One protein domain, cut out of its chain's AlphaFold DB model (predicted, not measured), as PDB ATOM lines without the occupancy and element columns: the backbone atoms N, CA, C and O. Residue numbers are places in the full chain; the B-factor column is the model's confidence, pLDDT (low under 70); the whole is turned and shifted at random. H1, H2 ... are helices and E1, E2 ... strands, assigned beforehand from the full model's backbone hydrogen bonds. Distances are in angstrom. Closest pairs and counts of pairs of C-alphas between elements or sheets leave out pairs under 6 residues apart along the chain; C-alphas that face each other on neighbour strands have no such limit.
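Overview. This is residues 2 to 85 of the 129 residues of the protein "LapA_dom domain-containing protein" of Hydrogenivirga sp. 128-5-R1-1 (UniProt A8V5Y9). The long helix H2 and the shorter H1 meet near their ends as an open V, and a narrow loop with the short strand E1 folds back on itself at the corner. The printed part has 84 residues, in the order H1, E1, H2, mostly helix. It is extended, with a radius of gyration of the C-alphas of 22.2 A, spanning 68 by 46 by 17 A.

Arrangement. H2, residues 44 to 85, touches H1, residues 2 to 24, through residues 45 to 46 and 18 to 22 alone; the closest C-alphas, of Leu 46 and Val 21, are 7.4 A apart. They run opposite ways at a steep tilt of 37 degrees, only just past shallow. E1, residues 32 to 34, is apart from both helices and pairs antiparallel with residues 37 to 38, but with no named strand. In H1 and H2 every O i to N i+4 pair is within hydrogen-bond range.

Along the chain. H2 measures 61.3 A, ending at C-alpha 85 (27.630, 102.170, -40.289). H1 measures 32.5 A, beginning at C-alpha 2 (0.274, 136.412, -62.556).

Size, cuts and confidence. The farthest C-alphas, of Gln 26 and Lys 85, are 67.9 A apart. The printed part has no cut, both links are short, and residue 2 alone has pLDDT under 70.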
ATOM      1  N   LEU A   2       0.848 135.602 -63.646       62.75
ATOM      2  CA  LEU A   2       0.274 136.412 -62.556       62.75
ATOM      3  C   LEU A   2       1.286 136.844 -61.482       62.75
ATOM      4  O   LEU A   2       1.231 137.982 -61.033       62.75
ATOM      5  N   SER A   3       2.238 135.988 -61.101       72.19
ATOM      6  CA  SER A   3       3.246 136.332 -60.085       72.19
ATOM      7  C   SER A   3       4.189 137.457 -60.530       72.19
ATOM      8  O   SER A   3       4.580 138.280 -59.712       72.19
ATOM      9  N   LYS A   4       4.510 137.538 -61.831       78.88
ATOM     10  CA  LYS A   4       5.363 138.602 -62.387       78.88
ATOM     11  C   LYS A   4       4.614 139.938 -62.455       78.88
ATOM     12  O   LYS A   4       5.174 140.968 -62.105       78.88
ATOM     13  N   ILE A   5       3.332 139.903 -62.828       89.75
ATOM     14  CA  ILE A   5       2.452 141.084 -62.851       89.75
ATOM     15  C   ILE A   5       2.203 141.610 -61.433       89.75
ATOM     16  O   ILE A   5       2.313 142.808 -61.204       89.75
ATOM     17  N   LYS A   6       1.945 140.723 -60.461       86.69
ATOM     18  CA  LYS A   6       1.822 141.100 -59.043       86.69
ATOM     19  C   LYS A   6       3.089 141.778 -58.521       86.69
ATOM     20  O   LYS A   6       2.974 142.762 -57.803       86.69
ATOM     21  N   LEU A   7       4.272 141.294 -58.910       84.25
ATOM     22  CA  LEU A   7       5.551 141.903 -58.535       84.25
ATOM     23  C   LEU A   7       5.700 143.306 -59.139       84.25
ATOM     24  O   LEU A   7       6.021 144.238 -58.411       84.25
ATOM     25  N   ILE A   8       5.389 143.477 -60.430       90.75
ATOM     26  CA  ILE A   8       5.387 144.795 -61.093       90.75
ATOM     27  C   ILE A   8       4.421 145.772 -60.404       90.75
ATOM     28  O   ILE A   8       4.793 146.910 -60.134       90.75
ATOM     29  N   ILE A   9       3.196 145.334 -60.088       91.50
ATOM     30  CA  ILE A   9       2.184 146.172 -59.427       91.50
ATOM     31  C   ILE A   9       2.642 146.542 -58.015       91.50
ATOM     32  O   ILE A   9       2.534 147.697 -57.615       91.50
ATOM     33  N   TRP A  10       3.191 145.583 -57.267       92.75
ATOM     34  CA  TRP A  10       3.712 145.828 -55.926       92.75
ATOM     35  C   TRP A  10       4.892 146.803 -55.940       92.75
ATOM     36  O   TRP A  10       4.949 147.703 -55.109       92.75
ATOM     37  N   LEU A  11       5.785 146.687 -56.927       89.06
ATOM     38  CA  LEU A  11       6.889 147.623 -57.127       89.06
ATOM     39  C   LEU A  11       6.382 149.040 -57.427       89.06
ATOM     40  O   LEU A  11       6.874 149.997 -56.837       89.06
ATOM     41  N   LEU A  12       5.371 149.182 -58.290       91.81
ATOM     42  CA  LEU A  12       4.741 150.476 -58.577       91.81
ATOM     43  C   LEU A  12       4.101 151.098 -57.330       91.81
ATOM     44  O   LEU A  12       4.299 152.284 -57.077       91.81
ATOM     45  N   ILE A  13       3.381 150.305 -56.531       90.75
ATOM     46  CA  ILE A  13       2.793 150.760 -55.261       90.75
ATOM     47  C   ILE A  13       3.896 151.207 -54.296       90.75
ATOM     48  O   ILE A  13       3.782 152.272 -53.694       90.75
ATOM     49  N   LEU A  14       4.980 150.437 -54.176       88.25
ATOM     50  CA  LEU A  14       6.115 150.777 -53.319       88.25
ATOM     51  C   LEU A  14       6.755 152.111 -53.732       88.25
ATOM     52  O   LEU A  14       6.992 152.962 -52.876       88.25
ATOM     53  N   LEU A  15       6.993 152.319 -55.033       86.19
ATOM     54  CA  LEU A  15       7.514 153.590 -55.546       86.19
ATOM     55  C   LEU A  15       6.549 154.751 -55.282       86.19
ATOM     56  O   LEU A  15       6.995 155.824 -54.884       86.19
ATOM     57  N   ALA A  16       5.244 154.544 -55.470       83.38
ATOM     58  CA  ALA A  16       4.237 155.571 -55.216       83.38
ATOM     59  C   ALA A  16       4.202 155.979 -53.735       83.38
ATOM     60  O   ALA A  16       4.162 157.168 -53.427       83.38
ATOM     61  N   VAL A  17       4.285 155.012 -52.817       83.25
ATOM     62  CA  VAL A  17       4.371 155.273 -51.373       83.25
ATOM     63  C   VAL A  17       5.670 156.002 -51.029       83.25
ATOM     64  O   VAL A  17       5.631 156.992 -50.304       83.25
ATOM     65  N   ALA A  18       6.810 155.568 -51.574       78.81
ATOM     66  CA  ALA A  18       8.094 156.230 -51.354       78.81
ATOM     67  C   ALA A  18       8.075 157.689 -51.838       78.81
ATOM     68  O   ALA A  18       8.525 158.582 -51.121       78.81
ATOM     69  N   TYR A  19       7.496 157.947 -53.013       81.31
ATOM     70  CA  TYR A  19       7.311 159.293 -53.550       81.31
ATOM     71  C   TYR A  19       6.365 160.134 -52.684       81.31
ATOM     72  O   TYR A  19       6.676 161.278 -52.356       81.31
ATOM     73  N   PHE A  20       5.235 159.563 -52.259       80.38
ATOM     74  CA  PHE A  20       4.268 160.239 -51.394       80.38
ATOM     75  C   PHE A  20       4.905 160.667 -50.069       80.38
ATOM     76  O   PHE A  20       4.782 161.828 -49.679       80.38
ATOM     77  N   VAL A  21       5.641 159.758 -49.421       76.12
ATOM     78  CA  VAL A  21       6.412 160.047 -48.205       76.12
ATOM     79  C   VAL A  21       7.483 161.102 -48.484       76.12
ATOM     80  O   VAL A  21       7.636 162.024 -47.689       76.12
ATOM     81  N   SER A  22       8.174 161.025 -49.629       72.12
ATOM     82  CA  SER A  22       9.182 162.013 -50.034       72.12
ATOM     83  C   SER A  22       8.640 163.433 -50.164       72.12
ATOM     84  O   SER A  22       9.366 164.378 -49.873       72.12
ATOM     85  N   MET A  23       7.403 163.592 -50.634       73.94
ATOM     86  CA  MET A  23       6.820 164.900 -50.947       73.94
ATOM     87  C   MET A  23       6.001 165.497 -49.799       73.94
ATOM     88  O   MET A  23       5.844 166.712 -49.741       73.94
ATOM     89  N   ASN A  24       5.459 164.668 -48.902       70.62
ATOM     90  CA  ASN A  24       4.437 165.101 -47.940       70.62
ATOM     91  C   ASN A  24       4.864 164.980 -46.470       70.62
ATOM     92  O   ASN A  24       4.071 165.298 -45.587       70.62
ATOM     93  N   VAL A  25       6.087 164.524 -46.181       73.44
ATOM     94  CA  VAL A  25       6.558 164.347 -44.802       73.44
ATOM     95  C   VAL A  25       7.624 165.382 -44.464       73.44
ATOM     96  O   VAL A  25       8.756 165.307 -44.929       73.44
ATOM     97  N   GLN A  26       7.252 166.325 -43.599       76.88
ATOM     98  CA  GLN A  26       8.178 167.167 -42.844       76.88
ATOM     99  C   GLN A  26       8.348 166.566 -41.433       76.88
ATOM    100  O   GLN A  26       7.384 166.009 -40.902       76.88
ATOM    101  N   PRO A  27       9.529 166.662 -40.798       80.31
ATOM    102  CA  PRO A  27      10.703 167.420 -41.225       80.31
ATOM    103  C   PRO A  27      11.576 166.679 -42.247       80.31
ATOM    104  O   PRO A  27      11.809 165.468 -42.150       80.31
ATOM    105  N   SER A  28      12.108 167.453 -43.191       81.94
ATOM    106  CA  SER A  28      13.217 167.040 -44.048       81.94
ATOM    107  C   SER A  28      14.530 167.316 -43.327       81.94
ATOM    108  O   SER A  28      14.691 168.359 -42.695       81.94
ATOM    109  N   VAL A  29      15.464 166.372 -43.388       83.50
ATOM    110  CA  VAL A  29      16.772 166.491 -42.743       83.50
ATOM    111  C   VAL A  29      17.879 166.163 -43.739       83.50
ATOM    112  O   VAL A  29      17.758 165.251 -44.559       83.50
ATOM    113  N   SER A  30      18.973 166.914 -43.654       86.06
ATOM    114  CA  SER A  30      20.221 166.616 -44.356       86.06
ATOM    115  C   SER A  30      21.170 165.914 -43.390       86.06
ATOM    116  O   SER A  30      21.495 166.444 -42.326       86.06
ATOM    117  N   VAL A  31      21.646 164.731 -43.768       84.00
ATOM    118  CA  VAL A  31      22.605 163.954 -42.987       84.00
ATOM    119  C   VAL A  31      24.010 164.250 -43.494       84.00
ATOM    120  O   VAL A  31      24.297 164.179 -44.691       84.00
ATOM    121  N   LYS A  32      24.910 164.566 -42.567       87.69
ATOM    122  CA  LYS A  32      26.325 164.770 -42.863       87.69
ATOM    123  C   LYS A  32      27.039 163.420 -42.864       87.69
ATOM    124  O   LYS A  32      27.305 162.869 -41.800       87.69
ATOM    125  N   ILE A  33      27.317 162.875 -44.049       84.38
ATOM    126  CA  ILE A  33      27.991 161.572 -44.191       84.38
ATOM    127  C   ILE A  33      29.496 161.735 -43.948       84.38
ATOM    128  O   ILE A  33      30.124 160.904 -43.299       84.38
ATOM    129  N   LEU A  34      30.078 162.826 -44.457       87.50
ATOM    130  CA  LEU A  34      31.482 163.190 -44.262       87.50
ATOM    131  C   LEU A  34      31.610 164.682 -43.929       87.50
ATOM    132  O   LEU A  34      30.689 165.454 -44.204       87.50
ATOM    133  N   PRO A  35      32.761 165.139 -43.395       84.12
ATOM    134  CA  PRO A  35      33.002 166.552 -43.097       84.12
ATOM    135  C   PRO A  35      32.671 167.515 -44.248       84.12
ATOM    136  O   PRO A  35      32.229 168.633 -43.983       84.12
ATOM    137  N   THR A  36      32.836 167.065 -45.496       89.00
ATOM    138  CA  THR A  36      32.606 167.825 -46.733       89.00
ATOM    139  C   THR A  36      31.390 167.363 -47.544       89.00
ATOM    140  O   THR A  36      31.086 167.990 -48.555       89.00
ATOM    141  N   LEU A  37      30.688 166.293 -47.138       88.31
ATOM    142  CA  LEU A  37      29.610 165.690 -47.928       88.31
ATOM    143  C   LEU A  37      28.308 165.591 -47.128       88.31
ATOM    144  O   LEU A  37      28.222 164.858 -46.138       88.31
ATOM    145  N   ASN A  38      27.291 166.296 -47.618       87.25
ATOM    146  CA  ASN A  38      25.931 166.287 -47.090       87.25
ATOM    147  C   ASN A  38      24.997 165.574 -48.073       87.25
ATOM    148  O   ASN A  38      25.180 165.675 -49.289       87.25
ATOM    149  N   THR A  39      23.992 164.867 -47.560       85.00
ATOM    150  CA  THR A  39      22.910 164.342 -48.398       85.00
ATOM    151  C   THR A  39      21.966 165.460 -48.839       85.00
ATOM    152  O   THR A  39      21.848 166.466 -48.140       85.00
ATOM    153  N   PRO A  40      21.227 165.277 -49.947       84.69
ATOM    154  CA  PRO A  40      20.039 166.088 -50.192       84.69
ATOM    155  C   PRO A  40      19.062 165.991 -49.010       84.69
ATOM    156  O   PRO A  40      19.100 165.029 -48.233       84.69
ATOM    157  N   GLU A  41      18.190 166.989 -48.882       86.00
ATOM    158  CA  GLU A  41      17.128 166.970 -47.881       86.00
ATOM    159  C   GLU A  41      16.162 165.823 -48.172       86.00
ATOM    160  O   GLU A  41      15.501 165.784 -49.211       86.00
ATOM    161  N   LEU A  42      16.104 164.872 -47.245       84.06
ATOM    162  CA  LEU A  42      15.224 163.714 -47.320       84.06
ATOM    163  C   LEU A  42      14.308 163.712 -46.094       84.06
ATOM    164  O   LEU A  42      14.740 164.119 -45.010       84.06
ATOM    165  N   PRO A  43      13.061 163.228 -46.210       86.31
ATOM    166  CA  PRO A  43      12.204 163.082 -45.045       86.31
ATOM    167  C   PRO A  43      12.844 162.159 -44.015       86.31
ATOM    168  O   PRO A  43      13.305 161.061 -44.344       86.31
ATOM    169  N   LEU A  44      12.793 162.565 -42.747       83.69
ATOM    170  CA  LEU A  44      13.373 161.801 -41.643       83.69
ATOM    171  C   LEU A  44      12.867 160.348 -41.603       83.69
ATOM    172  O   LEU A  44      13.646 159.419 -41.394       83.69
ATOM    173  N   ALA A  45      11.573 160.143 -41.861       82.69
ATOM    174  CA  ALA A  45      10.961 158.815 -41.879       82.69
ATOM    175  C   ALA A  45      11.634 157.865 -42.886       82.69
ATOM    176  O   ALA A  45      11.848 156.693 -42.583       82.69
ATOM    177  N   LEU A  46      12.019 158.369 -44.062       83.00
ATOM    178  CA  LEU A  46      12.661 157.572 -45.108       83.00
ATOM    179  C   LEU A  46      14.073 157.138 -44.688       83.00
ATOM    180  O   LEU A  46      14.444 155.982 -44.883       83.00
ATOM    181  N   ILE A  47      14.822 158.030 -44.038       84.44
ATOM    182  CA  ILE A  47      16.152 157.730 -43.490       84.44
ATOM    183  C   ILE A  47      16.063 156.636 -42.418       84.44
ATOM    184  O   ILE A  47      16.837 155.678 -42.451       84.44
ATOM    185  N   ILE A  48      15.095 156.737 -41.501       85.44
ATOM    186  CA  ILE A  48      14.879 155.741 -40.439       85.44
ATOM    187  C   ILE A  48      14.544 154.371 -41.040       85.44
ATOM    188  O   ILE A  48      15.141 153.368 -40.650       85.44
ATOM    189  N   ILE A  49      13.633 154.321 -42.018       85.56
ATOM    190  CA  ILE A  49      13.245 153.069 -42.678       85.56
ATOM    191  C   ILE A  49      14.453 152.424 -43.364       85.56
ATOM    192  O   ILE A  49      14.695 151.235 -43.169       85.56
ATOM    193  N   ILE A  50      15.243 153.192 -44.120       85.88
ATOM    194  CA  ILE A  50      16.443 152.672 -44.790       85.88
ATOM    195  C   ILE A  50      17.452 152.151 -43.763       85.88
ATOM    196  O   ILE A  50      17.962 151.044 -43.924       85.88
ATOM    197  N   SER A  51      17.703 152.891 -42.681       89.00
ATOM    198  CA  SER A  51      18.608 152.451 -41.612       89.00
ATOM    199  C   SER A  51      18.141 151.143 -40.969       89.00
ATOM    200  O   SER A  51      18.955 150.262 -40.694       89.00
ATOM    201  N   MET A  52      16.834 150.991 -40.751       87.50
ATOM    202  CA  MET A  52      16.252 149.773 -40.193       87.50
ATOM    203  C   MET A  52      16.391 148.588 -41.155       87.50
ATOM    204  O   MET A  52      16.756 147.494 -40.729       87.50
ATOM    205  N   ILE A  53      16.163 148.807 -42.455       92.88
ATOM    206  CA  ILE A  53      16.364 147.786 -43.494       92.88
ATOM    207  C   ILE A  53      17.828 147.347 -43.532       92.88
ATOM    208  O   ILE A  53      18.099 146.150 -43.573       92.88
ATOM    209  N   ILE A  54      18.773 148.289 -43.475       92.62
ATOM    210  CA  ILE A  54      20.206 147.975 -43.438       92.62
ATOM    211  C   ILE A  54      20.530 147.133 -42.200       92.62
ATOM    212  O   ILE A  54      21.171 146.092 -42.332       92.62
ATOM    213  N   GLY A  55      20.045 147.519 -41.017       91.38
ATOM    214  CA  GLY A  55      20.228 146.732 -39.794       91.38
ATOM    215  C   GLY A  55      19.675 145.307 -39.917       91.38
ATOM    216  O   GLY A  55      20.365 144.342 -39.591       91.38
ATOM    217  N   ALA A  56      18.467 145.155 -40.467       93.62
ATOM    218  CA  ALA A  56      17.868 143.847 -40.720       93.62
ATOM    219  C   ALA A  56      18.691 143.010 -41.715       93.62
ATOM    220  O   ALA A  56      18.885 141.815 -41.498       93.62
ATOM    221  N   LEU A  57      19.224 143.630 -42.774       95.12
ATOM    222  CA  LEU A  57      20.100 142.957 -43.736       95.12
ATOM    223  C   LEU A  57      21.378 142.435 -43.076       95.12
ATOM    224  O   LEU A  57      21.787 141.317 -43.378       95.12
ATOM    225  N   VAL A  58      21.982 143.184 -42.148       94.56
ATOM    226  CA  VAL A  58      23.161 142.712 -41.399       94.56
ATOM    227  C   VAL A  58      22.826 141.474 -40.567       94.56
ATOM    228  O   VAL A  58      23.572 140.496 -40.612       94.56
ATOM    229  N   ILE A  59      21.689 141.468 -39.865       94.12
ATOM    230  CA  ILE A  59      21.244 140.305 -39.076       94.12
ATOM    231  C   ILE A  59      21.042 139.083 -39.980       94.12
ATOM    232  O   ILE A  59      21.483 137.985 -39.647       94.12
ATOM    233  N   ILE A  60      20.423 139.268 -41.150       93.12
ATOM    234  CA  ILE A  60      20.231 138.188 -42.127       93.12
ATOM    235  C   ILE A  60      21.580 137.661 -42.629       93.12
ATOM    236  O   ILE A  60      21.761 136.449 -42.720       93.12
ATOM    237  N   LEU A  61      22.542 138.539 -42.929       93.00
ATOM    238  CA  LEU A  61      23.882 138.133 -43.366       93.00
ATOM    239  C   LEU A  61      24.619 137.313 -42.297       93.00
ATOM    240  O   LEU A  61      25.275 136.323 -42.631       93.00
ATOM    241  N   MET A  62      24.482 137.683 -41.022       90.88
ATOM    242  CA  MET A  62      25.022 136.899 -39.907       90.88
ATOM    243  C   MET A  62      24.349 135.525 -39.823       90.88
ATOM    244  O   MET A  62      25.036 134.507 -39.844       90.88
ATOM    245  N   ALA A  63      23.015 135.477 -39.861       92.44
ATOM    246  CA  ALA A  63      22.263 134.222 -39.820       92.44
ATOM    247  C   ALA A  63      22.590 133.285 -40.999       92.44
ATOM    248  O   ALA A  63      22.625 132.065 -40.840       92.44
ATOM    249  N   LEU A  64      22.858 133.836 -42.187       91.31
ATOM    250  CA  LEU A  64      23.302 133.056 -43.345       91.31
ATOM    251  C   LEU A  64      24.682 132.431 -43.120       91.31
ATOM    252  O   LEU A  64      24.897 131.291 -43.530       91.31
ATOM    253  N   SER A  65      25.597 133.141 -42.456       90.62
ATOM    254  CA  SER A  65      26.916 132.597 -42.110       90.62
ATOM    255  C   SER A  65      26.799 131.438 -41.120       90.62
ATOM    256  O   SER A  65      27.386 130.378 -41.351       90.62
ATOM    257  N   ASP A  66      25.971 131.588 -40.085       90.75
ATOM    258  CA  ASP A  66      25.707 130.522 -39.111       90.75
ATOM    259  C   ASP A  66      25.060 129.303 -39.775       90.75
ATOM    260  O   ASP A  66      25.442 128.157 -39.533       90.75
ATOM    261  N   TRP A  67      24.109 129.535 -40.681       91.62
ATOM    262  CA  TRP A  67      23.458 128.465 -41.428       91.62
ATOM    263  C   TRP A  67      24.433 127.706 -42.334       91.62
ATOM    264  O   TRP A  67      24.369 126.476 -42.418       91.62
ATOM    265  N   LEU A  68      25.363 128.408 -42.986       93.38
ATOM    266  CA  LEU A  68      26.416 127.784 -43.789       93.38
ATOM    267  C   LEU A  68      27.336 126.916 -42.925       93.38
ATOM    268  O   LEU A  68      27.599 125.767 -43.290       93.38
ATOM    269  N   ALA A  69      27.779 127.421 -41.770       92.88
ATOM    270  CA  ALA A  69      28.590 126.653 -40.827       92.88
ATOM    271  C   ALA A  69      27.857 125.380 -40.372       92.88
ATOM    272  O   ALA A  69      28.396 124.273 -40.464       92.88
ATOM    273  N   PHE A  70      26.580 125.514 -40.010       94.06
ATOM    274  CA  PHE A  70      25.731 124.398 -39.611       94.06
ATOM    275  C   PHE A  70      25.578 123.336 -40.711       94.06
ATOM    276  O   PHE A  70      25.631 122.134 -40.441       94.06
ATOM    277  N   GLN A  71      25.422 123.740 -41.975       92.62
ATOM    278  CA  GLN A  71      25.324 122.794 -43.092       92.62
ATOM    279  C   GLN A  71      26.621 122.005 -43.302       92.62
ATOM    280  O   GLN A  71      26.573 120.802 -43.585       92.62
ATOM    281  N   VAL A  72      27.776 122.649 -43.127       94.50
ATOM    282  CA  VAL A  72      29.081 121.976 -43.196       94.50
ATOM    283  C   VAL A  72      29.226 120.953 -42.070       94.50
ATOM    284  O   VAL A  72      29.639 119.818 -42.323       94.50
ATOM    285  N   GLU A  73      28.856 121.307 -40.841       94.56
ATOM    286  CA  GLU A  73      28.874 120.378 -39.705       94.56
ATOM    287  C   GLU A  73      27.932 119.196 -39.920       94.56
ATOM    288  O   GLU A  73      28.333 118.041 -39.766       94.56
ATOM    289  N   LYS A  74      26.711 119.460 -40.386       95.25
ATOM    290  CA  LYS A  74      25.735 118.425 -40.725       95.25
ATOM    291  C   LYS A  74      26.281 117.449 -41.767       95.25
ATOM    292  O   LYS A  74      26.072 116.240 -41.646       95.25
ATOM    293  N   LEU A  75      27.000 117.946 -42.774       94.00
ATOM    294  CA  LEU A  75      27.636 117.102 -43.785       94.00
ATOM    295  C   LEU A  75      28.762 116.245 -43.189       94.00
ATOM    296  O   LEU A  75      28.833 115.051 -43.487       94.00
ATOM    297  N   LYS A  76      29.611 116.821 -42.325       94.69
ATOM    298  CA  LYS A  76      30.674 116.082 -41.620       94.69
ATOM    299  C   LYS A  76      30.097 114.960 -40.757       94.69
ATOM    300  O   LYS A  76      30.535 113.819 -40.890       94.69
ATOM    301  N   ILE A  77      29.080 115.262 -39.951       94.62
ATOM    302  CA  ILE A  77      28.403 114.284 -39.090       94.62
ATOM    303  C   ILE A  77      27.789 113.170 -39.937       94.62
ATOM    304  O   ILE A  77      27.994 111.995 -39.653       94.62
ATOM    305  N   LYS A  78      27.093 113.509 -41.030       94.75
ATOM    306  CA  LYS A  78      26.503 112.509 -41.930       94.75
ATOM    307  C   LYS A  78      27.562 111.585 -42.542       94.75
ATOM    308  O   LYS A  78      27.327 110.385 -42.658       94.75
ATOM    309  N   ARG A  79      28.725 112.127 -42.914       94.19
ATOM    310  CA  ARG A  79      29.846 111.333 -43.436       94.19
ATOM    311  C   ARG A  79      30.394 110.373 -42.382       94.19
ATOM    312  O   ARG A  79      30.589 109.206 -42.699       94.19
ATOM    313  N   GLN A  80      30.606 110.842 -41.152       94.75
ATOM    314  CA  GLN A  80      31.053 109.990 -40.044       94.75
ATOM    315  C   GLN A  80      30.038 108.883 -39.744       94.75
ATOM    316  O   GLN A  80      30.420 107.726 -39.637       94.75
ATOM    317  N   LEU A  81      28.747 109.213 -39.720       95.44
ATOM    318  CA  LEU A  81      27.669 108.250 -39.499       95.44
ATOM    319  C   LEU A  81      27.703 107.119 -40.541       95.44
ATOM    320  O   LEU A  81      27.593 105.947 -40.192       95.44
ATOM    321  N   ASN A  82      27.880 107.464 -41.818       93.75
ATOM    322  CA  ASN A  82      27.969 106.466 -42.882       93.75
ATOM    323  C   ASN A  82      29.210 105.574 -42.731       93.75
ATOM    324  O   ASN A  82      29.085 104.363 -42.845       93.75
ATOM    325  N   LEU A  83      30.373 106.148 -42.405       94.00
ATOM    326  CA  LEU A  83      31.594 105.366 -42.175       94.00
ATOM    327  C   LEU A  83      31.430 104.384 -41.008       94.00
ATOM    328  O   LEU A  83      31.727 103.203 -41.152       94.00
ATOM    329  N   THR A  84      30.887 104.845 -39.881       93.38
ATOM    330  CA  THR A  84      30.641 103.988 -38.715       93.38
ATOM    331  C   THR A  84      29.610 102.899 -39.013       93.38
ATOM    332  O   THR A  84      29.749 101.778 -38.533       93.38
ATOM    333  N   LYS A  85      28.582 103.190 -39.823       94.56
ATOM    334  CA  LYS A  85      27.630 102.170 -40.289       94.56
ATOM    335  C   LYS A  85      28.304 101.104 -41.148       94.56
ATOM    336  O   LYS A  85      28.064  99.924 -40.913       94.56
TER     337      LYS A  85